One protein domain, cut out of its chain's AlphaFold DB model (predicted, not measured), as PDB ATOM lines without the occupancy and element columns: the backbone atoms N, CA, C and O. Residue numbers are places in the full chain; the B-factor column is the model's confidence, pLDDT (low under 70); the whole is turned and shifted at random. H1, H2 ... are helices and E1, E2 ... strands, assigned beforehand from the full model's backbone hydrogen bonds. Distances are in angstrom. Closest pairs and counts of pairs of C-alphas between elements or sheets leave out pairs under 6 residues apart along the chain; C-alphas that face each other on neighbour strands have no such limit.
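What this domain is: This is residues 143 to 180 and 332 to 453 of the 453 residues of an uncharacterized protein of Xylaria flabelliformis (UniProt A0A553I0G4). With little regular structure, H2 and H3 lie side by side, H2 packing on the parallel sheet E2 and E3; the pair E1 and E4 lies at the other end, near H1. In 160 printed residues, 53 are in named elements, mixed in class: H1 E1 E2 H2 E3 E4 H3. It is compact: radius of gyration of the C-alphas 16.8 A, spans 48 by 33 by 27 A.

How they stand to each other: Find E2 at residues 334 to 341, E3 at 378 to 382, H2 at 362 to 374. E2 and E3, parallel with N 340 and O 380 2.8 A apart, form a strand-helix-strand unit with H2 between them, its crossover right-handed. H3, residues 428 to 441, is close to H2 but not clearly touching; the closest C-alphas, 372 and 440, are 6.7 A apart. E1, residues 168 to 170, is antiparallel to E4, residues 388 to 392, with N 169 and O 389 2.8 A apart.

Where its parts are: Find H1, residues 152 to 156, from C-alpha 152 at (25.016, 21.643, -34.734); H3 ends at C-alpha 441, (24.901, 33.395, -0.335).

The domain as a whole: Residues 181 to 331 are not printed; C-alphas 180 and 332 are 42.4 A apart. Residues 145 to 146 have pLDDT under 70.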
ATOM      1  N   GLY A 143      20.920  34.744 -36.845       71.00
ATOM      2  CA  GLY A 143      20.869  33.549 -37.684       71.00
ATOM      3  C   GLY A 143      19.563  33.356 -38.449       71.00
ATOM      4  O   GLY A 143      19.430  32.369 -39.165       71.00
ATOM      5  N   TYR A 144      18.603  34.275 -38.317       79.12
ATOM      6  CA  TYR A 144      17.266  34.136 -38.901       79.12
ATOM      7  C   TYR A 144      17.145  34.744 -40.309       79.12
ATOM      8  O   TYR A 144      16.178  35.443 -40.619       79.12
ATOM      9  N   ASP A 145      18.088  34.428 -41.196       67.06
ATOM     10  CA  ASP A 145      18.035  34.822 -42.609       67.06
ATOM     11  C   ASP A 145      17.219  33.797 -43.422       67.06
ATOM     12  O   ASP A 145      17.762  32.920 -44.094       67.06
ATOM     13  N   ASN A 146      15.885  33.935 -43.393       62.59
ATOM     14  CA  ASN A 146      14.886  33.080 -44.077       62.59
ATOM     15  C   ASN A 146      14.534  31.744 -43.395       62.59
ATOM     16  O   ASN A 146      14.113  30.795 -44.059       62.59
ATOM     17  N   GLY A 147      14.644  31.665 -42.072       75.12
ATOM     18  CA  GLY A 147      14.220  30.496 -41.303       75.12
ATOM     19  C   GLY A 147      15.029  30.341 -40.029       75.12
ATOM     20  O   GLY A 147      15.850  31.194 -39.712       75.12
ATOM     21  N   ASN A 148      14.789  29.259 -39.296       82.19
ATOM     22  CA  ASN A 148      15.648  28.910 -38.174       82.19
ATOM     23  C   ASN A 148      17.004  28.411 -38.707       82.19
ATOM     24  O   ASN A 148      16.997  27.562 -39.607       82.19
ATOM     25  N   PRO A 149      18.145  28.893 -38.185       89.62
ATOM     26  CA  PRO A 149      19.439  28.366 -38.587       89.62
ATOM     27  C   PRO A 149      19.575  26.887 -38.183       89.62
ATOM     28  O   PRO A 149      18.874  26.433 -37.272       89.62
ATOM     29  N   PRO A 150      20.444  26.107 -38.855       94.19
ATOM     30  CA  PRO A 150      20.638  24.701 -38.515       94.19
ATOM     31  C   PRO A 150      21.173  24.520 -37.093       94.19
ATOM     32  O   PRO A 150      21.804  25.421 -36.542       94.19
ATOM     33  N   ASP A 151      20.962  23.332 -36.538       95.12
ATOM     34  CA  ASP A 151      21.408  22.938 -35.202       95.12
ATOM     35  C   ASP A 151      22.639  22.022 -35.312       95.12
ATOM     36  O   ASP A 151      22.591  21.007 -36.010       95.12
ATOM     37  N   ILE A 152      23.754  22.393 -34.675       96.06
ATOM     38  CA  ILE A 152      25.016  21.643 -34.734       96.06
ATOM     39  C   ILE A 152      24.861  20.267 -34.086       96.06
ATOM     40  O   ILE A 152      25.304  19.284 -34.675       96.06
ATOM     41  N   SER A 153      24.196  20.168 -32.934       94.88
ATOM     42  CA  SER A 153      23.985  18.890 -32.243       94.88
ATOM     43  C   SER A 153      23.173  17.909 -33.100       94.88
ATOM     44  O   SER A 153      23.484  16.718 -33.143       94.88
ATOM     45  N   GLU A 154      22.180  18.397 -33.852       95.19
ATOM     46  CA  GLU A 154      21.440  17.575 -34.824       95.19
ATOM     47  C   GLU A 154      22.316  17.163 -36.019       95.19
ATOM     48  O   GLU A 154      22.281  16.011 -36.457       95.19
ATOM     49  N   ILE A 155      23.148  18.073 -36.537       95.69
ATOM     50  CA  ILE A 155      24.074  17.770 -37.638       95.69
ATOM     51  C   ILE A 155      25.078  16.686 -37.224       95.69
ATOM     52  O   ILE A 155      25.282  15.737 -37.984       95.69
ATOM     53  N   GLU A 156      25.653  16.778 -36.024       93.69
ATOM     54  CA  GLU A 156      26.575  15.777 -35.468       93.69
ATOM     55  C   GLU A 156      25.886  14.419 -35.243       93.69
ATOM     56  O   GLU A 156      26.513  13.367 -35.381       93.69
ATOM     57  N   ALA A 157      24.573  14.414 -34.988       93.88
ATOM     58  CA  ALA A 157      23.750  13.202 -34.947       93.88
ATOM     59  C   ALA A 157      23.416  12.626 -36.344       93.88
ATOM     60  O   ALA A 157      22.754  11.592 -36.453       93.88
ATOM     61  N   GLY A 158      23.884  13.260 -37.424       95.25
ATOM     62  CA  GLY A 158      23.628  12.851 -38.807       95.25
ATOM     63  C   GLY A 158      22.334  13.421 -39.396       95.25
ATOM     64  O   GLY A 158      21.846  12.920 -40.414       95.25
ATOM     65  N   HIS A 159      21.763  14.458 -38.780       93.81
ATOM     66  CA  HIS A 159      20.519  15.100 -39.197       93.81
ATOM     67  C   HIS A 159      20.774  16.506 -39.754       93.81
ATOM     68  O   HIS A 159      20.592  17.518 -39.087       93.81
ATOM     69  N   GLY A 160      21.151  16.573 -41.033       93.50
ATOM     70  CA  GLY A 160      21.296  17.832 -41.766       93.50
ATOM     71  C   GLY A 160      22.712  18.065 -42.274       93.50
ATOM     72  O   GLY A 160      23.454  17.129 -42.569       93.50
ATOM     73  N   SER A 161      23.075  19.329 -42.473       94.50
ATOM     74  CA  SER A 161      24.408  19.722 -42.934       94.50
ATOM     75  C   SER A 161      24.746  21.124 -42.451       94.50
ATOM     76  O   SER A 161      23.864  21.975 -42.320       94.50
ATOM     77  N   PHE A 162      26.034  21.383 -42.240       95.00
ATOM     78  CA  PHE A 162      26.503  22.719 -41.903       95.00
ATOM     79  C   PHE A 162      26.221  23.709 -43.039       95.00
ATOM     80  O   PHE A 162      26.611  23.482 -44.186       95.00
ATOM     81  N   SER A 163      25.617  24.853 -42.707       93.38
ATOM     82  CA  SER A 163      25.603  26.026 -43.581       93.38
ATOM     83  C   SER A 163      27.022  26.463 -43.991       93.38
ATOM     84  O   SER A 163      27.990  26.206 -43.263       93.38
ATOM     85  N   PRO A 164      27.180  27.146 -45.141       92.38
ATOM     86  CA  PRO A 164      28.444  27.770 -45.537       92.38
ATOM     87  C   PRO A 164      28.979  28.757 -44.490       92.38
ATOM     88  O   PRO A 164      28.207  29.354 -43.748       92.38
ATOM     89  N   GLU A 165      30.293  28.961 -44.450       91.88
ATOM     90  CA  GLU A 165      30.888  30.098 -43.734       91.88
ATOM     91  C   GLU A 165      30.447  31.424 -44.396       91.88
ATOM     92  O   GLU A 165      30.390  31.478 -45.631       91.88
ATOM     93  N   PRO A 166      30.157  32.496 -43.631       91.75
ATOM     94  CA  PRO A 166      30.215  32.627 -42.170       91.75
ATOM     95  C   PRO A 166      28.822  32.562 -41.511       91.75
ATOM     96  O   PRO A 166      28.496  33.384 -40.649       91.75
ATOM     97  N   ASN A 167      27.958  31.645 -41.961       92.81
ATOM     98  CA  ASN A 167      26.579  31.573 -41.479       92.81
ATOM     99  C   ASN A 167      26.494  31.053 -40.038       92.81
ATOM    100  O   ASN A 167      27.373  30.341 -39.547       92.81
ATOM    101  N   TRP A 168      25.387  31.414 -39.397       93.81
ATOM    102  CA  TRP A 168      25.066  31.061 -38.021       93.81
ATOM    103  C   TRP A 168      24.342  29.720 -37.907       93.81
ATOM    104  O   TRP A 168      23.595  29.312 -38.802       93.81
ATOM    105  N   HIS A 169      24.515  29.110 -36.741       95.06
ATOM    106  CA  HIS A 169      23.888  27.878 -36.287       95.06
ATOM    107  C   HIS A 169      23.409  28.048 -34.845       95.06
ATOM    108  O   HIS A 169      23.922  28.893 -34.111       95.06
ATOM    109  N   TRP A 170      22.457  27.224 -34.429       95.75
ATOM    110  CA  TRP A 170      22.269  26.910 -33.015       95.75
ATOM    111  C   TRP A 170      23.262  25.813 -32.639       95.75
ATOM    112  O   TRP A 170      23.383  24.848 -33.389       95.75
ATOM    113  N   TRP A 171      23.966  25.905 -31.512       95.88
ATOM    114  CA  TRP A 171      24.789  24.765 -31.077       95.88
ATOM    115  C   TRP A 171      23.916  23.579 -30.618       95.88
ATOM    116  O   TRP A 171      24.292  22.420 -30.791       95.88
ATOM    117  N   GLY A 172      22.719  23.873 -30.101       95.94
ATOM    118  CA  GLY A 172      21.700  22.922 -29.664       95.94
ATOM    119  C   GLY A 172      20.324  23.589 -29.548       95.94
ATOM    120  O   GLY A 172      20.162  24.780 -29.829       95.94
ATOM    121  N   ARG A 173      19.316  22.832 -29.113       96.06
ATOM    122  CA  ARG A 173      17.929  23.282 -28.963       96.06
ATOM    123  C   ARG A 173      17.629  23.653 -27.508       96.06
ATOM    124  O   ARG A 173      17.680  22.771 -26.650       96.06
ATOM    125  N   PRO A 174      17.226  24.904 -27.219       96.62
ATOM    126  CA  PRO A 174      16.699  25.269 -25.905       96.62
ATOM    127  C   PRO A 174      15.456  24.438 -25.548       96.62
ATOM    128  O   PRO A 174      14.669  24.103 -26.432       96.62
ATOM    129  N   ASP A 175      15.208  24.175 -24.261       95.69
ATOM    130  CA  ASP A 175      14.068  23.367 -23.772       95.69
ATOM    131  C   ASP A 175      12.691  23.929 -24.193       95.69
ATOM    132  O   ASP A 175      11.712  23.204 -24.343       95.69
ATOM    133  N   GLY A 176      12.611  25.236 -24.473       93.00
ATOM    134  CA  GLY A 176      11.411  25.874 -25.029       93.00
ATOM    135  C   GLY A 176      11.410  26.076 -26.545       93.00
ATOM    136  O   GLY A 176      10.584  26.844 -27.039       93.00
ATOM    137  N   GLY A 177      12.332  25.436 -27.263       94.50
ATOM    138  CA  GLY A 177      12.540  25.595 -28.696       94.50
ATOM    139  C   GLY A 177      13.344  26.841 -29.075       94.50
ATOM    140  O   GLY A 177      13.655  27.698 -28.248       94.50
ATOM    141  N   TYR A 178      13.681  26.930 -30.360       94.88
ATOM    142  CA  TYR A 178      14.443  28.043 -30.924       94.88
ATOM    143  C   TYR A 178      13.662  29.356 -30.861       94.88
ATOM    144  O   TYR A 178      12.444  29.385 -31.063       94.88
ATOM    145  N   TYR A 179      14.368  30.458 -30.619       94.06
ATOM    146  CA  TYR A 179      13.739  31.765 -30.459       94.06
ATOM    147  C   TYR A 179      14.567  32.906 -31.058       94.06
ATOM    148  O   TYR A 179      15.782  32.815 -31.202       94.06
ATOM    149  N   GLN A 180      13.892  34.004 -31.395       90.62
ATOM    150  CA  GLN A 180      14.518  35.266 -31.797       90.62
ATOM    151  C   GLN A 180      14.761  36.169 -30.583       90.62
ATOM    152  O   GLN A 180      14.097  36.035 -29.548       90.62
ATOM    153  N   ASN A 332      42.609  47.480  -4.623       94.81
ATOM    154  CA  ASN A 332      43.437  47.754  -3.443       94.81
ATOM    155  C   ASN A 332      43.759  46.483  -2.624       94.81
ATOM    156  O   ASN A 332      43.777  46.516  -1.397       94.81
ATOM    157  N   GLY A 333      43.978  45.354  -3.309       94.56
ATOM    158  CA  GLY A 333      44.288  44.060  -2.690       94.56
ATOM    159  C   GLY A 333      43.086  43.290  -2.130       94.56
ATOM    160  O   GLY A 333      43.270  42.178  -1.646       94.56
ATOM    161  N   VAL A 334      41.868  43.834  -2.209       95.56
ATOM    162  CA  VAL A 334      40.640  43.139  -1.790       95.56
ATOM    163  C   VAL A 334      40.036  42.390  -2.985       95.56
ATOM    164  O   VAL A 334      39.874  43.019  -4.034       95.56
ATOM    165  N   PRO A 335      39.697  41.089  -2.860       96.88
ATOM    166  CA  PRO A 335      38.974  40.342  -3.891       96.88
ATOM    167  C   PRO A 335      37.645  41.003  -4.262       96.88
ATOM    168  O   PRO A 335      36.732  41.111  -3.445       96.88
ATOM    169  N   GLU A 336      37.541  41.441  -5.510       97.38
ATOM    170  CA  GLU A 336      36.375  42.148  -6.029       97.38
ATOM    171  C   GLU A 336      35.507  41.229  -6.889       97.38
ATOM    172  O   GLU A 336      34.301  41.162  -6.665       97.38
ATOM    173  N   GLN A 337      36.107  40.483  -7.823       98.25
ATOM    174  CA  GLN A 337      35.363  39.649  -8.767       98.25
ATOM    175  C   GLN A 337      36.091  38.344  -9.122       98.25
ATOM    176  O   GLN A 337      37.322  38.286  -9.160       98.25
ATOM    177  N   ILE A 338      35.316  37.289  -9.386       98.31
ATOM    178  CA  ILE A 338      35.787  36.050 -10.018       98.31
ATOM    179  C   ILE A 338      34.806  35.600 -11.108       98.31
ATOM    180  O   ILE A 338      33.589  35.696 -10.919       98.31
ATOM    181  N   SER A 339      35.316  35.132 -12.250       98.44
ATOM    182  CA  SER A 339      34.491  34.498 -13.286       98.44
ATOM    183  C   SER A 339      34.242  33.037 -12.960       98.44
ATOM    184  O   SER A 339      35.081  32.403 -12.334       98.44
ATOM    185  N   VAL A 340      33.120  32.475 -13.399       98.75
ATOM    186  CA  VAL A 340      32.829  31.039 -13.311       98.75
ATOM    187  C   VAL A 340      32.198  30.605 -14.631       98.75
ATOM    188  O   VAL A 340      31.110  31.059 -14.978       98.75
ATOM    189  N   CYS A 341      32.866  29.709 -15.354       98.19
ATOM    190  CA  CYS A 341      32.392  29.177 -16.633       98.19
ATOM    191  C   CYS A 341      32.179  27.660 -16.588       98.19
ATOM    192  O   CYS A 341      32.783  26.961 -15.769       98.19
ATOM    193  N   VAL A 342      31.352  27.136 -17.495       97.94
ATOM    194  CA  VAL A 342      31.130  25.684 -17.632       97.94
ATOM    195  C   VAL A 342      32.059  25.043 -18.658       97.94
ATOM    196  O   VAL A 342      32.510  23.927 -18.440       97.94
ATOM    197  N   ALA A 343      32.408  25.762 -19.720       97.38
ATOM    198  CA  ALA A 343      33.355  25.364 -20.755       97.38
ATOM    199  C   ALA A 343      34.082  26.607 -21.281       97.38
ATOM    200  O   ALA A 343      33.686  27.733 -20.971       97.38
ATOM    201  N   LYS A 344      35.165  26.410 -22.037       95.38
ATOM    202  CA  LYS A 344      35.940  27.503 -22.649       95.38
ATOM    203  C   LYS A 344      36.959  27.002 -23.670       95.38
ATOM    204  O   LYS A 344      37.365  25.842 -23.656       95.38
ATOM    205  N   GLN A 345      37.491  27.930 -24.449       95.00
ATOM    206  CA  GLN A 345      38.505  27.705 -25.472       95.00
ATOM    207  C   GLN A 345      39.442  28.903 -25.586       95.00
ATOM    208  O   GLN A 345      39.016  30.023 -25.332       95.00
ATOM    209  N   GLN A 346      40.679  28.691 -26.042       87.62
ATOM    210  CA  GLN A 346      41.569  29.798 -26.417       87.62
ATOM    211  C   GLN A 346      41.304  30.313 -27.841       87.62
ATOM    212  O   GLN A 346      41.446  31.508 -28.092       87.62
ATOM    213  N   SER A 347      40.945  29.425 -28.773       92.62
ATOM    214  CA  SER A 347      40.683  29.785 -30.175       92.62
ATOM    215  C   SER A 347      39.335  29.255 -30.644       92.62
ATOM    216  O   SER A 347      38.440  30.049 -30.900       92.62
ATOM    217  N   TYR A 348      39.155  27.932 -30.678       96.62
ATOM    218  CA  TYR A 348      37.916  27.301 -31.138       96.62
ATOM    219  C   TYR A 348      37.445  26.252 -30.132       96.62
ATOM    220  O   TYR A 348      38.219  25.377 -29.759       96.62
ATOM    221  N   ILE A 349      36.192  26.325 -29.680       97.00
ATOM    222  CA  ILE A 349      35.612  25.370 -28.722       97.00
ATOM    223  C   ILE A 349      35.411  24.006 -29.388       97.00
ATOM    224  O   ILE A 349      35.560  22.967 -28.754       97.00
ATOM    225  N   SER A 350      35.167  24.031 -30.701       96.50
ATOM    226  CA  SER A 350      35.124  22.863 -31.587       96.50
ATOM    227  C   SER A 350      36.470  22.133 -31.710       96.50
ATOM    228  O   SER A 350      36.488  20.943 -32.026       96.50
ATOM    229  N   ASP A 351      37.602  22.788 -31.408       95.38
ATOM    230  CA  ASP A 351      38.886  22.099 -31.267       95.38
ATOM    231  C   ASP A 351      38.972  21.437 -29.886       95.38
ATOM    232  O   ASP A 351      39.538  21.959 -28.921       95.38
ATOM    233  N   LYS A 352      38.422  20.223 -29.817       93.31
ATOM    234  CA  LYS A 352      38.342  19.403 -28.601       93.31
ATOM    235  C   LYS A 352      39.708  19.082 -27.979       93.31
ATOM    236  O   LYS A 352      39.748  18.642 -26.832       93.31
ATOM    237  N   SER A 353      40.813  19.277 -28.710       92.44
ATOM    238  CA  SER A 353      42.170  19.028 -28.211       92.44
ATOM    239  C   SER A 353      42.717  20.163 -27.338       92.44
ATOM    240  O   SER A 353      43.553  19.915 -26.469       92.44
ATOM    241  N   THR A 354      42.229  21.389 -27.542       92.38
ATOM    242  CA  THR A 354      42.670  22.589 -26.813       92.38
ATOM    243  C   THR A 354      41.559  23.207 -25.963       92.38
ATOM    244  O   THR A 354      41.840  23.915 -24.991       92.38
ATOM    245  N   ALA A 355      40.297  22.917 -26.278       96.00
ATOM    246  CA  ALA A 355      39.144  23.349 -25.507       96.00
ATOM    247  C   ALA A 355      39.014  22.609 -24.166       96.00
ATOM    248  O   ALA A 355      39.324  21.426 -24.018       96.00
ATOM    249  N   THR A 356      38.483  23.313 -23.169       96.69
ATOM    250  CA  THR A 356      38.024  22.728 -21.910       96.69
ATOM    251  C   THR A 356      36.516  22.553 -21.988       96.69
ATOM    252  O   THR A 356      35.782  23.539 -21.971       96.69
ATOM    253  N   SER A 357      36.063  21.303 -22.051       96.94
ATOM    254  CA  SER A 357      34.641  20.965 -22.026       96.94
ATOM    255  C   SER A 357      34.024  21.120 -20.637       96.94
ATOM    256  O   SER A 357      34.714  21.264 -19.623       96.94
ATOM    257  N   ARG A 358      32.702  21.003 -20.602       97.50
ATOM    258  CA  ARG A 358      31.858  20.881 -19.416       97.50
ATOM    259  C   ARG A 358      32.271  19.753 -18.477       97.50
ATOM    260  O   ARG A 358      32.215  19.928 -17.253       97.50
ATOM    261  N   LYS A 359      32.723  18.626 -19.041       96.94
ATOM    262  CA  LYS A 359      33.069  17.390 -18.324       96.94
ATOM    263  C   LYS A 359      31.925  16.961 -17.411       96.94
ATOM    264  O   LYS A 359      32.151  16.693 -16.228       96.94
ATOM    265  N   GLN A 360      30.700  17.005 -17.941       97.12
ATOM    266  CA  GLN A 360      29.465  16.742 -17.199       97.12
ATOM    267  C   GLN A 360      29.417  17.483 -15.846       97.12
ATOM    268  O   GLN A 360      29.130  16.905 -14.800       97.12
ATOM    269  N   GLY A 361      29.794  18.762 -15.831       97.62
ATOM    270  CA  GLY A 361      29.781  19.620 -14.641       97.62
ATOM    271  C   GLY A 361      31.095  19.719 -13.870       97.62
ATOM    272  O   GLY A 361      31.245  20.645 -13.073       97.62
ATOM    273  N   ALA A 362      32.084  18.850 -14.104       98.12
ATOM    274  CA  ALA A 362      33.329  18.879 -13.328       98.12
ATOM    275  C   ALA A 362      34.116  20.192 -13.505       98.12
ATOM    276  O   ALA A 362      34.719  20.686 -12.550       98.12
ATOM    277  N   THR A 363      34.072  20.797 -14.698       98.06
ATOM    278  CA  THR A 363      34.679  22.116 -14.943       98.06
ATOM    279  C   THR A 363      33.982  23.203 -14.123       98.06
ATOM    280  O   THR A 363      34.649  24.006 -13.469       98.06
ATOM    281  N   TYR A 364      32.649  23.178 -14.072       98.31
ATOM    282  CA  TYR A 364      31.861  24.140 -13.302       98.31
ATOM    283  C   TYR A 364      32.098  23.996 -11.795       98.31
ATOM    284  O   TYR A 364      32.304  24.989 -11.097       98.31
ATOM    285  N   ALA A 365      32.172  22.758 -11.300       98.25
ATOM    286  CA  ALA A 365      32.478  22.465  -9.906       98.25
ATOM    287  C   ALA A 365      33.861  22.990  -9.486       98.25
ATOM    288  O   ALA A 365      33.999  23.574  -8.409       98.25
ATOM    289  N   ALA A 366      34.880  22.841 -10.340       98.19
ATOM    290  CA  ALA A 366      36.216  23.379 -10.078       98.19
ATOM    291  C   ALA A 366      36.226  24.918 -10.016       98.19
ATOM    292  O   ALA A 366      36.882  25.503  -9.152       98.19
ATOM    293  N   GLN A 367      35.467  25.573 -10.898       98.38
ATOM    294  CA  GLN A 367      35.339  27.031 -10.939       98.38
ATOM    295  C   GLN A 367      34.616  27.569  -9.693       98.38
ATOM    296  O   GLN A 367      35.089  28.519  -9.061       98.38
ATOM    297  N   TRP A 368      33.522  26.923  -9.274       98.56
ATOM    298  CA  TRP A 368      32.828  27.261  -8.029       98.56
ATOM    299  C   TRP A 368      33.684  27.003  -6.792       98.56
ATOM    300  O   TRP A 368      33.687  27.830  -5.883       98.56
ATOM    301  N   ALA A 369      34.466  25.921  -6.750       98.31
ATOM    302  CA  ALA A 369      35.360  25.644  -5.624       98.31
ATOM    303  C   ALA A 369      36.311  26.817  -5.342       98.31
ATOM    304  O   ALA A 369      36.522  27.181  -4.183       98.31
ATOM    305  N   LYS A 370      36.831  27.468  -6.389       98.06
ATOM    306  CA  LYS A 370      37.647  28.672  -6.226       98.06
ATOM    307  C   LYS A 370      36.831  29.870  -5.737       98.06
ATOM    308  O   LYS A 370      37.309  30.594  -4.865       98.06
ATOM    309  N   ALA A 371      35.612  30.066  -6.243       98.06
ATOM    310  CA  ALA A 371      34.728  31.138  -5.784       98.06
ATOM    311  C   ALA A 371      34.399  31.011  -4.283       98.06
ATOM    312  O   ALA A 371      34.546  31.987  -3.553       98.06
ATOM    313  N   PHE A 372      34.078  29.806  -3.797       98.12
ATOM    314  CA  PHE A 372      33.886  29.510  -2.367       98.12
ATOM    315  C   PHE A 372      35.178  29.622  -1.544       98.12
ATOM    316  O   PHE A 372      35.134  29.857  -0.343       98.12
ATOM    317  N   GLN A 373      36.355  29.452  -2.146       97.56
ATOM    318  CA  GLN A 373      37.612  29.686  -1.432       97.56
ATOM    319  C   GLN A 373      37.869  31.186  -1.222       97.56
ATOM    320  O   GLN A 373      38.377  31.591  -0.179       97.56
ATOM    321  N   VAL A 374      37.595  31.995  -2.248       96.94
ATOM    322  CA  VAL A 374      37.958  33.418  -2.291       96.94
ATOM    323  C   VAL A 374      36.888  34.301  -1.652       96.94
ATOM    324  O   VAL A 374      37.243  35.287  -1.013       96.94
ATOM    325  N   HIS A 375      35.610  33.957  -1.833       96.00
ATOM    326  CA  HIS A 375      34.447  34.765  -1.453       96.00
ATOM    327  C   HIS A 375      34.566  36.248  -1.876       96.00
ATOM    328  O   HIS A 375      34.594  37.139  -1.023       96.00
ATOM    329  N   PRO A 376      34.686  36.546  -3.188       96.25
ATOM    330  CA  PRO A 376      34.747  37.924  -3.674       96.25
ATOM    331  C   PRO A 376      33.402  38.652  -3.523       96.25
ATOM    332  O   PRO A 376      32.352  38.031  -3.335       96.25
ATOM    333  N   GLN A 377      33.422  39.982  -3.691       95.88
ATOM    334  CA  GLN A 377      32.190  40.783  -3.720       95.88
ATOM    335  C   GLN A 377      31.230  40.330  -4.833       95.88
ATOM    336  O   GLN A 377      30.020  40.327  -4.612       95.88
ATOM    337  N   VAL A 378      31.770  39.940  -5.997       98.31
ATOM    338  CA  VAL A 378      31.012  39.530  -7.184       98.31
ATOM    339  C   VAL A 378      31.496  38.179  -7.721       98.31
ATOM    340  O   VAL A 378      32.681  37.984  -7.990       98.31
ATOM    341  N   VAL A 379      30.567  37.261  -7.970       98.75
ATOM    342  CA  VAL A 379      30.777  36.103  -8.849       98.75
ATOM    343  C   VAL A 379      30.077  36.393 -10.174       98.75
ATOM    344  O   VAL A 379      28.894  36.720 -10.176       98.75
ATOM    345  N   LEU A 380      30.786  36.297 -11.300       98.81
ATOM    346  CA  LEU A 380      30.200  36.494 -12.630       98.81
ATOM    347  C   LEU A 380      30.185  35.174 -13.397       98.81
ATOM    348  O   LEU A 380      31.236  34.592 -13.654       98.81
ATOM    349  N   LEU A 381      28.996  34.709 -13.757       98.88
ATOM    350  CA  LEU A 381      28.799  33.471 -14.495       98.88
ATOM    351  C   LEU A 381      28.877  33.711 -16.009       98.88
ATOM    352  O   LEU A 381      28.347  34.699 -16.523       98.88
ATOM    353  N   THR A 382      29.469  32.759 -16.721       97.00
ATOM    354  CA  THR A 382      29.489  32.698 -18.187       97.00
ATOM    355  C   THR A 382      28.952  31.342 -18.633       97.00
ATOM    356  O   THR A 382      29.534  30.326 -18.255       97.00
ATOM    357  N   TRP A 383      27.861  31.275 -19.394       95.12
ATOM    358  CA  TRP A 383      26.932  32.321 -19.878       95.12
ATOM    359  C   TRP A 383      25.484  31.840 -19.690       95.12
ATOM    360  O   TRP A 383      25.280  30.647 -19.529       95.12
ATOM    361  N   TRP A 384      24.460  32.706 -19.687       98.25
ATOM    362  CA  TRP A 384      23.066  32.230 -19.606       98.25
ATOM    363  C   TRP A 384      22.618  31.541 -20.903       98.25
ATOM    364  O   TRP A 384      22.369  30.347 -20.896       98.25
ATOM    365  N   ASN A 385      22.546  32.284 -22.009       97.12
ATOM    366  CA  ASN A 385      21.913  31.883 -23.269       97.12
ATOM    367  C   ASN A 385      22.776  32.144 -24.526       97.12
ATOM    368  O   ASN A 385      22.291  32.692 -25.523       97.12
ATOM    369  N   GLU A 386      24.066  31.816 -24.494       94.56
ATOM    370  CA  GLU A 386      24.959  31.923 -25.661       94.56
ATOM    371  C   GLU A 386      24.714  30.741 -26.614       94.56
ATOM    372  O   GLU A 386      25.422  29.750 -26.609       94.56
ATOM    373  N   TRP A 387      23.633  30.803 -27.396       95.56
ATOM    374  CA  TRP A 387      23.221  29.677 -28.247       95.56
ATOM    375  C   TRP A 387      23.715  29.742 -29.693       95.56
ATOM    376  O   TRP A 387      23.733  28.732 -30.402       95.56
ATOM    377  N   MET A 388      24.046  30.945 -30.155       94.50
ATOM    378  CA  MET A 388      24.367  31.207 -31.551       94.50
ATOM    379  C   MET A 388      25.844  30.928 -31.814       94.50
ATOM    380  O   MET A 388      26.713  31.560 -31.223       94.50
ATOM    381  N   ALA A 389      26.122  30.035 -32.757       95.12
ATOM    382  CA  ALA A 389      27.465  29.648 -33.155       95.12
ATOM    383  C   ALA A 389      27.726  30.090 -34.599       95.12
ATOM    384  O   ALA A 389      27.026  29.672 -35.522       95.12
ATOM    385  N   GLN A 390      28.728  30.940 -34.819       94.75
ATOM    386  CA  GLN A 390      29.137  31.305 -36.174       94.75
ATOM    387  C   GLN A 390      30.147  30.300 -36.705       94.75
ATOM    388  O   GLN A 390      31.220  30.128 -36.113       94.75
ATOM    389  N   ARG A 391      29.852  29.713 -37.866       95.31
ATOM    390  CA  ARG A 391      30.826  28.882 -38.561       95.31
ATOM    391  C   ARG A 391      31.979  29.733 -39.092       95.31
ATOM    392  O   ARG A 391      31.758  30.696 -39.819       95.31
ATOM    393  N   GLN A 392      33.193  29.319 -38.764       96.19
ATOM    394  CA  GLN A 392      34.451  29.883 -39.239       96.19
ATOM    395  C   GLN A 392      35.061  28.999 -40.337       96.19
ATOM    396  O   GLN A 392      34.524  27.934 -40.675       96.19
ATOM    397  N   GLY A 393      36.208  29.432 -40.863       94.62
ATOM    398  CA  GLY A 393      37.029  28.641 -41.774       94.62
ATOM    399  C   GLY A 393      37.343  27.252 -41.222       94.62
ATOM    400  O   GLY A 393      37.458  27.050 -40.017       94.62
ATOM    401  N   ASN A 394      37.453  26.275 -42.119       95.31
ATOM    402  CA  ASN A 394      37.732  24.902 -41.720       95.31
ATOM    403  C   ASN A 394      39.151  24.743 -41.150       95.31
ATOM    404  O   ASN A 394      40.082  25.445 -41.554       95.31
ATOM    405  N   ASP A 395      39.322  23.747 -40.281       93.69
ATOM    406  CA  ASP A 395      40.636  23.319 -39.811       93.69
ATOM    407  C   ASP A 395      41.470  22.672 -40.941       93.69
ATOM    408  O   ASP A 395      41.014  22.472 -42.073       93.69
ATOM    409  N   ALA A 396      42.714  22.299 -40.630       92.88
ATOM    410  CA  ALA A 396      43.622  21.662 -41.589       92.88
ATOM    411  C   ALA A 396      43.122  20.304 -42.131       92.88
ATOM    412  O   ALA A 396      43.615  19.846 -43.163       92.88
ATOM    413  N   ASN A 397      42.160  19.668 -41.458       92.88
ATOM    414  CA  ASN A 397      41.545  18.402 -41.858       92.88
ATOM    415  C   ASN A 397      40.221  18.607 -42.614       92.88
ATOM    416  O   ASN A 397      39.613  17.632 -43.054       92.88
ATOM    417  N   GLY A 398      39.777  19.854 -42.793       92.75
ATOM    418  CA  GLY A 398      38.522  20.187 -43.454       92.75
ATOM    419  C   GLY A 398      37.297  20.173 -42.535       92.75
ATOM    420  O   GLY A 398      36.184  20.291 -43.049       92.75
ATOM    421  N   ASN A 399      37.470  20.069 -41.214       92.19
ATOM    422  CA  ASN A 399      36.362  20.130 -40.261       92.19
ATOM    423  C   ASN A 399      35.919  21.583 -40.037       92.19
ATOM    424  O   ASN A 399      36.775  22.469 -39.966       92.19
ATOM    425  N   PRO A 400      34.609  21.854 -39.904       94.31
ATOM    426  CA  PRO A 400      34.119  23.190 -39.583       94.31
ATOM    427  C   PRO A 400      34.589  23.627 -38.193       94.31
ATOM    428  O   PRO A 400      34.601  22.826 -37.260       94.31
ATOM    429  N   GLN A 401      34.948  24.904 -38.055       96.94
ATOM    430  CA  GLN A 401      35.357  25.477 -36.776       96.94
ATOM    431  C   GLN A 401      34.306  26.446 -36.240       96.94
ATOM    432  O   GLN A 401      33.679  27.200 -36.983       96.94
ATOM    433  N   PHE A 402      34.161  26.439 -34.924       97.38
ATOM    434  CA  PHE A 402      33.298  27.316 -34.147       97.38
ATOM    435  C   PHE A 402      34.069  27.845 -32.946       97.38
ATOM    436  O   PHE A 402      34.814  27.094 -32.300       97.38
ATOM    437  N   VAL A 403      33.921  29.149 -32.699       95.38
ATOM    438  CA  VAL A 403      34.669  29.869 -31.667       95.38
ATOM    439  C   VAL A 403      34.127  29.486 -30.304       95.38
ATOM    440  O   VAL A 403      34.806  28.739 -29.618       95.38
ATOM    441  N   ASP A 404      32.934  29.949 -29.935       93.06
ATOM    442  CA  ASP A 404      32.448  29.916 -28.548       93.06
ATOM    443  C   ASP A 404      31.535  28.735 -28.217       93.06
ATOM    444  O   ASP A 404      31.596  28.228 -27.099       93.06
ATOM    445  N   GLU A 405      30.772  28.253 -29.198       96.06
ATOM    446  CA  GLU A 405      29.697  27.274 -29.006       96.06
ATOM    447  C   GLU A 405      29.749  26.154 -30.056       96.06
ATOM    448  O   GLU A 405      30.029  26.431 -31.227       96.06
ATOM    449  N   PHE A 406      29.494  24.898 -29.670       95.88
ATOM    450  CA  PHE A 406      29.564  23.757 -30.593       95.88
ATOM    451  C   PHE A 406      28.588  22.618 -30.282       95.88
ATOM    452  O   PHE A 406      27.793  22.269 -31.148       95.88
ATOM    453  N   ASP A 407      28.638  22.025 -29.088       94.06
ATOM    454  CA  ASP A 407      27.786  20.891 -28.701       94.06
ATOM    455  C   ASP A 407      27.522  20.880 -27.182       94.06
ATOM    456  O   ASP A 407      28.087  21.683 -26.441       94.06
ATOM    457  N   GLY A 408      26.707  19.932 -26.701       93.69
ATOM    458  CA  GLY A 408      26.309  19.840 -25.289       93.69
ATOM    459  C   GLY A 408      27.450  19.749 -24.263       93.69
ATOM    460  O   GLY A 408      27.223  20.056 -23.096       93.69
ATOM    461  N   GLU A 409      28.678  19.382 -24.656       95.62
ATOM    462  CA  GLU A 409      29.861  19.407 -23.780       95.62
ATOM    463  C   GLU A 409      30.831  20.559 -24.095       95.62
ATOM    464  O   GLU A 409      31.627  20.945 -23.232       95.62
ATOM    465  N   TYR A 410      30.781  21.114 -25.303       96.75
ATOM    466  CA  TYR A 410      31.680  22.146 -25.825       96.75
ATOM    467  C   TYR A 410      30.913  23.438 -26.136       96.75
ATOM    468  O   TYR A 410      30.966  23.956 -27.249       96.75
ATOM    469  N   SER A 411      30.228  23.948 -25.114       95.88
ATOM    470  CA  SER A 411      29.403  25.158 -25.153       95.88
ATOM    471  C   SER A 411      29.381  25.847 -23.789       95.88
ATOM    472  O   SER A 411      29.503  25.161 -22.766       95.88
ATOM    473  N   ARG A 412      29.270  27.180 -23.736       92.94
ATOM    474  CA  ARG A 412      29.442  27.966 -22.496       92.94
ATOM    475  C   ARG A 412      28.135  28.347 -21.816       92.94
ATOM    476  O   ARG A 412      28.163  28.775 -20.662       92.94
ATOM    477  N   ASP A 413      27.020  28.252 -22.517       93.56
ATOM    478  CA  ASP A 413      25.710  28.595 -21.988       93.56
ATOM    479  C   ASP A 413      25.234  27.599 -20.904       93.56
ATOM    480  O   ASP A 413      25.753  26.490 -20.764       93.56
ATOM    481  N   ILE A 414      24.250  28.001 -20.099       97.75
ATOM    482  CA  ILE A 414      23.677  27.160 -19.036       97.75
ATOM    483  C   ILE A 414      22.147  27.122 -19.052       97.75
ATOM    484  O   ILE A 414      21.539  26.548 -18.139       97.75
ATOM    485  N   GLU A 415      21.516  27.760 -20.040       98.12
ATOM    486  CA  GLU A 415      20.068  27.734 -20.220       98.12
ATOM    487  C   GLU A 415      19.624  26.282 -20.440       98.12
ATOM    488  O   GLU A 415      20.299  25.545 -21.149       98.12
ATOM    489  N   PRO A 416      18.496  25.830 -19.861       98.25
ATOM    490  CA  PRO A 416      18.029  24.469 -20.078       98.25
ATOM    491  C   PRO A 416      17.947  24.076 -21.561       98.25
ATOM    492  O   PRO A 416      17.276  24.738 -22.356       98.25
ATOM    493  N   GLN A 417      18.604  22.969 -21.902       97.88
ATOM    494  CA  GLN A 417      18.560  22.353 -23.226       97.88
ATOM    495  C   GLN A 417      17.402  21.353 -23.301       97.88
ATOM    496  O   GLN A 417      17.050  20.728 -22.300       97.88
ATOM    497  N   ASP A 418      16.831  21.168 -24.488       97.31
ATOM    498  CA  ASP A 418      15.820  20.148 -24.735       97.31
ATOM    499  C   ASP A 418      16.373  18.754 -24.377       97.31
ATOM    500  O   ASP A 418      17.372  18.315 -24.962       97.31
ATOM    501  N   PRO A 419      15.754  18.026 -23.429       95.81
ATOM    502  CA  PRO A 419      16.266  16.747 -22.938       95.81
ATOM    503  C   PRO A 419      16.172  15.611 -23.966       95.81
ATOM    504  O   PRO A 419      16.717  14.536 -23.733       95.81
ATOM    505  N   SER A 420      15.469  15.808 -25.086       94.44
ATOM    506  CA  SER A 420      15.396  14.818 -26.161       94.44
ATOM    507  C   SER A 420      16.601  14.848 -27.103       94.44
ATOM    508  O   SER A 420      16.769  13.904 -27.877       94.44
ATOM    509  N   GLN A 421      17.441  15.889 -27.047       92.50
ATOM    510  CA  GLN A 421      18.630  15.956 -27.889       92.50
ATOM    511  C   GLN A 421      19.756  15.040 -27.383       92.50
ATOM    512  O   GLN A 421      19.993  14.949 -26.173       92.50
ATOM    513  N   PRO A 422      20.493  14.371 -28.290       85.81
ATOM    514  CA  PRO A 422      21.675  13.602 -27.919       85.81
ATOM    515  C   PRO A 422      22.704  14.469 -27.185       85.81
ATOM    516  O   PRO A 422      23.027  15.566 -27.628       85.81
ATOM    517  N   GLY A 423      23.231  13.969 -26.065       86.56
ATOM    518  CA  GLY A 423      24.210  14.710 -25.263       86.56
ATOM    519  C   GLY A 423      23.632  15.919 -24.522       86.56
ATOM    520  O   GLY A 423      24.405  16.742 -24.037       86.56
ATOM    521  N   SER A 424      22.300  16.028 -24.431       94.44
ATOM    522  CA  SER A 424      21.649  17.138 -23.745       94.44
ATOM    523  C   SER A 424      21.992  17.183 -22.264       94.44
ATOM    524  O   SER A 424      21.904  16.178 -21.556       94.44
ATOM    525  N   HIS A 425      22.313  18.378 -21.776       96.06
ATOM    526  CA  HIS A 425      22.500  18.621 -20.347       96.06
ATOM    527  C   HIS A 425      21.196  18.983 -19.622       96.06
ATOM    528  O   HIS A 425      21.228  19.322 -18.434       96.06
ATOM    529  N   GLY A 426      20.051  18.964 -20.318       97.19
ATOM    530  CA  GLY A 426      18.743  19.275 -19.748       97.19
ATOM    531  C   GLY A 426      18.772  20.529 -18.870       97.19
ATOM    532  O   GLY A 426      19.409  21.537 -19.188       97.19
ATOM    533  N   SER A 427      18.163  20.432 -17.687       97.56
ATOM    534  CA  SER A 427      18.168  21.483 -16.664       97.56
ATOM    535  C   SER A 427      19.279  21.340 -15.611       97.56
ATOM    536  O   SER A 427      19.197  21.988 -14.557       97.56
ATOM    537  N   HIS A 428      20.288  20.483 -15.826       98.19
ATOM    538  CA  HIS A 428      21.307  20.182 -14.811       98.19
ATOM    539  C   HIS A 428      22.056  21.440 -14.370       98.19
ATOM    540  O   HIS A 428      22.112  21.723 -13.173       98.19
ATOM    541  N   TYR A 429      22.536  22.251 -15.315       98.44
ATOM    542  CA  TYR A 429      23.282  23.466 -14.990       98.44
ATOM    543  C   TYR A 429      22.448  24.510 -14.251       98.44
ATOM    544  O   TYR A 429      22.912  25.004 -13.230       98.44
ATOM    545  N   LEU A 430      21.199  24.765 -14.656       98.62
ATOM    546  CA  LEU A 430      20.287  25.633 -13.898       98.62
ATOM    547  C   LEU A 430      20.112  25.146 -12.447       98.62
ATOM    548  O   LEU A 430      20.195  25.932 -11.499       98.62
ATOM    549  N   THR A 431      19.915  23.838 -12.269       98.50
ATOM    550  CA  THR A 431      19.717  23.213 -10.951       98.50
ATOM    551  C   THR A 431      20.980  23.290 -10.089       98.50
ATOM    552  O   THR A 431      20.911  23.487  -8.874       98.50
ATOM    553  N   TRP A 432      22.157  23.140 -10.691       98.69
ATOM    554  CA  TRP A 432      23.433  23.265  -9.992       98.69
ATOM    555  C   TRP A 432      23.752  24.717  -9.652       98.69
ATOM    556  O   TRP A 432      24.165  24.990  -8.528       98.69
ATOM    557  N   THR A 433      23.499  25.662 -10.559       98.75
ATOM    558  CA  THR A 433      23.628  27.102 -10.305       98.75
ATOM    559  C   THR A 433      22.763  27.527  -9.122       98.75
ATOM    560  O   THR A 433      23.266  28.189  -8.220       98.75
ATOM    561  N   GLN A 434      21.508  27.068  -9.057       98.69
ATOM    562  CA  GLN A 434      20.626  27.266  -7.900       98.69
ATOM    563  C   GLN A 434      21.268  26.796  -6.589       98.69
ATOM    564  O   GLN A 434      21.289  27.532  -5.601       98.69
ATOM    565  N   GLN A 435      21.817  25.581  -6.574       98.75
ATOM    566  CA  GLN A 435      22.429  25.002  -5.377       98.75
ATOM    567  C   GLN A 435      23.717  25.722  -4.971       98.75
ATOM    568  O   GLN A 435      23.897  26.032  -3.792       98.75
ATOM    569  N   TYR A 436      24.591  26.035  -5.931       98.75
ATOM    570  CA  TYR A 436      25.813  26.790  -5.675       98.75
ATOM    571  C   TYR A 436      25.507  28.185  -5.138       98.75
ATOM    572  O   TYR A 436      26.044  28.551  -4.097       98.75
ATOM    573  N   ILE A 437      24.618  28.942  -5.786       98.69
ATOM    574  CA  ILE A 437      24.270  30.303  -5.361       98.69
ATOM    575  C   ILE A 437      23.596  30.290  -3.991       98.69
ATOM    576  O   ILE A 437      23.951  31.098  -3.132       98.69
ATOM    577  N   SER A 438      22.659  29.365  -3.758       98.25
ATOM    578  CA  SER A 438      21.982  29.239  -2.466       98.25
ATOM    579  C   SER A 438      22.983  29.000  -1.333       98.25
ATOM    580  O   SER A 438      22.982  29.739  -0.347       98.25
ATOM    581  N   ALA A 439      23.896  28.037  -1.498       98.38
ATOM    582  CA  ALA A 439      24.936  27.758  -0.512       98.38
ATOM    583  C   ALA A 439      25.930  28.923  -0.363       98.38
ATOM    584  O   ALA A 439      26.261  29.296   0.763       98.38
ATOM    585  N   TYR A 440      26.360  29.531  -1.473       98.06
ATOM    586  CA  TYR A 440      27.319  30.637  -1.496       98.06
ATOM    587  C   TYR A 440      26.789  31.849  -0.726       98.06
ATOM    588  O   TYR A 440      27.452  32.362   0.174       98.06
ATOM    589  N   LYS A 441      25.550  32.263  -1.011       96.00
ATOM    590  CA  LYS A 441      24.901  33.395  -0.335       96.00
ATOM    591  C   LYS A 441      24.572  33.106   1.127       96.00
ATOM    592  O   LYS A 441      24.617  34.014   1.951       96.00
ATOM    593  N   ALA A 442      24.286  31.849   1.466       95.94
ATOM    594  CA  ALA A 442      24.046  31.413   2.839       95.94
ATOM    595  C   ALA A 442      25.336  31.124   3.638       95.94
ATOM    596  O   ALA A 442      25.243  30.659   4.779       95.94
ATOM    597  N   ASN A 443      26.520  31.378   3.058       94.56
ATOM    598  CA  ASN A 443      27.832  31.049   3.630       94.56
ATOM    599  C   ASN A 443      27.923  29.588   4.117       94.56
ATOM    600  O   ASN A 443      28.481  29.299   5.176       94.56
ATOM    601  N   GLN A 444      27.320  28.667   3.365       96.94
ATOM    602  CA  GLN A 444      27.373  27.230   3.624       96.94
ATOM    603  C   GLN A 444      28.565  26.591   2.899       96.94
ATOM    604  O   GLN A 444      29.099  27.179   1.956       96.94
ATOM    605  N   PRO A 445      28.991  25.377   3.300       97.62
ATOM    606  CA  PRO A 445      29.963  24.612   2.531       97.62
ATOM    607  C   PRO A 445      29.514  24.415   1.080       97.62
ATOM    608  O   PRO A 445      28.317  24.293   0.807       97.62
ATOM    609  N   ILE A 446      30.480  24.340   0.160       97.69
ATOM    610  CA  ILE A 446      30.198  24.062  -1.250       97.69
ATOM    611  C   ILE A 446      29.403  22.746  -1.387       97.69
ATOM    612  O   ILE A 446      29.816  21.727  -0.821       97.69
ATOM    613  N   PRO A 447      28.271  22.737  -2.114       97.69
ATOM    614  CA  PRO A 447      27.510  21.515  -2.340       97.69
ATOM    615  C   PRO A 447      28.310  20.521  -3.197       97.69
ATOM    616  O   PRO A 447      28.985  20.897  -4.157       97.69
ATOM    617  N   GLY A 448      28.238  19.240  -2.831       95.81
ATOM    618  CA  GLY A 448      28.864  18.134  -3.560       95.81
ATOM    619  C   GLY A 448      27.884  17.401  -4.478       95.81
ATOM    620  O   GLY A 448      26.675  17.592  -4.387       95.81
ATOM    621  N   GLY A 449      28.405  16.529  -5.347       95.56
ATOM    622  CA  GLY A 449      27.580  15.688  -6.229       95.56
ATOM    623  C   GLY A 449      26.909  16.435  -7.386       95.56
ATOM    624  O   GLY A 449      25.977  15.913  -7.987       95.56
ATOM    625  N   LEU A 450      27.366  17.648  -7.703       97.44
ATOM    626  CA  LEU A 450      26.834  18.476  -8.791       97.44
ATOM    627  C   LEU A 450      27.596  18.234 -10.101       97.44
ATOM    628  O   LEU A 450      28.106  19.157 -10.729       97.44
ATOM    629  N   THR A 451      27.740  16.956 -10.450       97.00
ATOM    630  CA  THR A 451      28.443  16.463 -11.641       97.00
ATOM    631  C   THR A 451      27.822  15.145 -12.096       97.00
ATOM    632  O   THR A 451      27.353  14.381 -11.251       97.00
ATOM    633  N   GLY A 452      27.933  14.828 -13.384       92.69
ATOM    634  CA  GLY A 452      27.425  13.604 -14.000       92.69
ATOM    635  C   GLY A 452      25.963  13.738 -14.427       92.69
ATOM    636  O   GLY A 452      25.092  13.951 -13.582       92.69
ATOM    637  N   TYR A 453      25.715  13.605 -15.731       88.25
ATOM    638  CA  TYR A 453      24.397  13.454 -16.355       88.25
ATOM    639  C   TYR A 453      24.494  12.596 -17.615       88.25
ATOM    640  O   TYR A 453      25.594  12.560 -18.221       88.25
TER     641      TYR A 453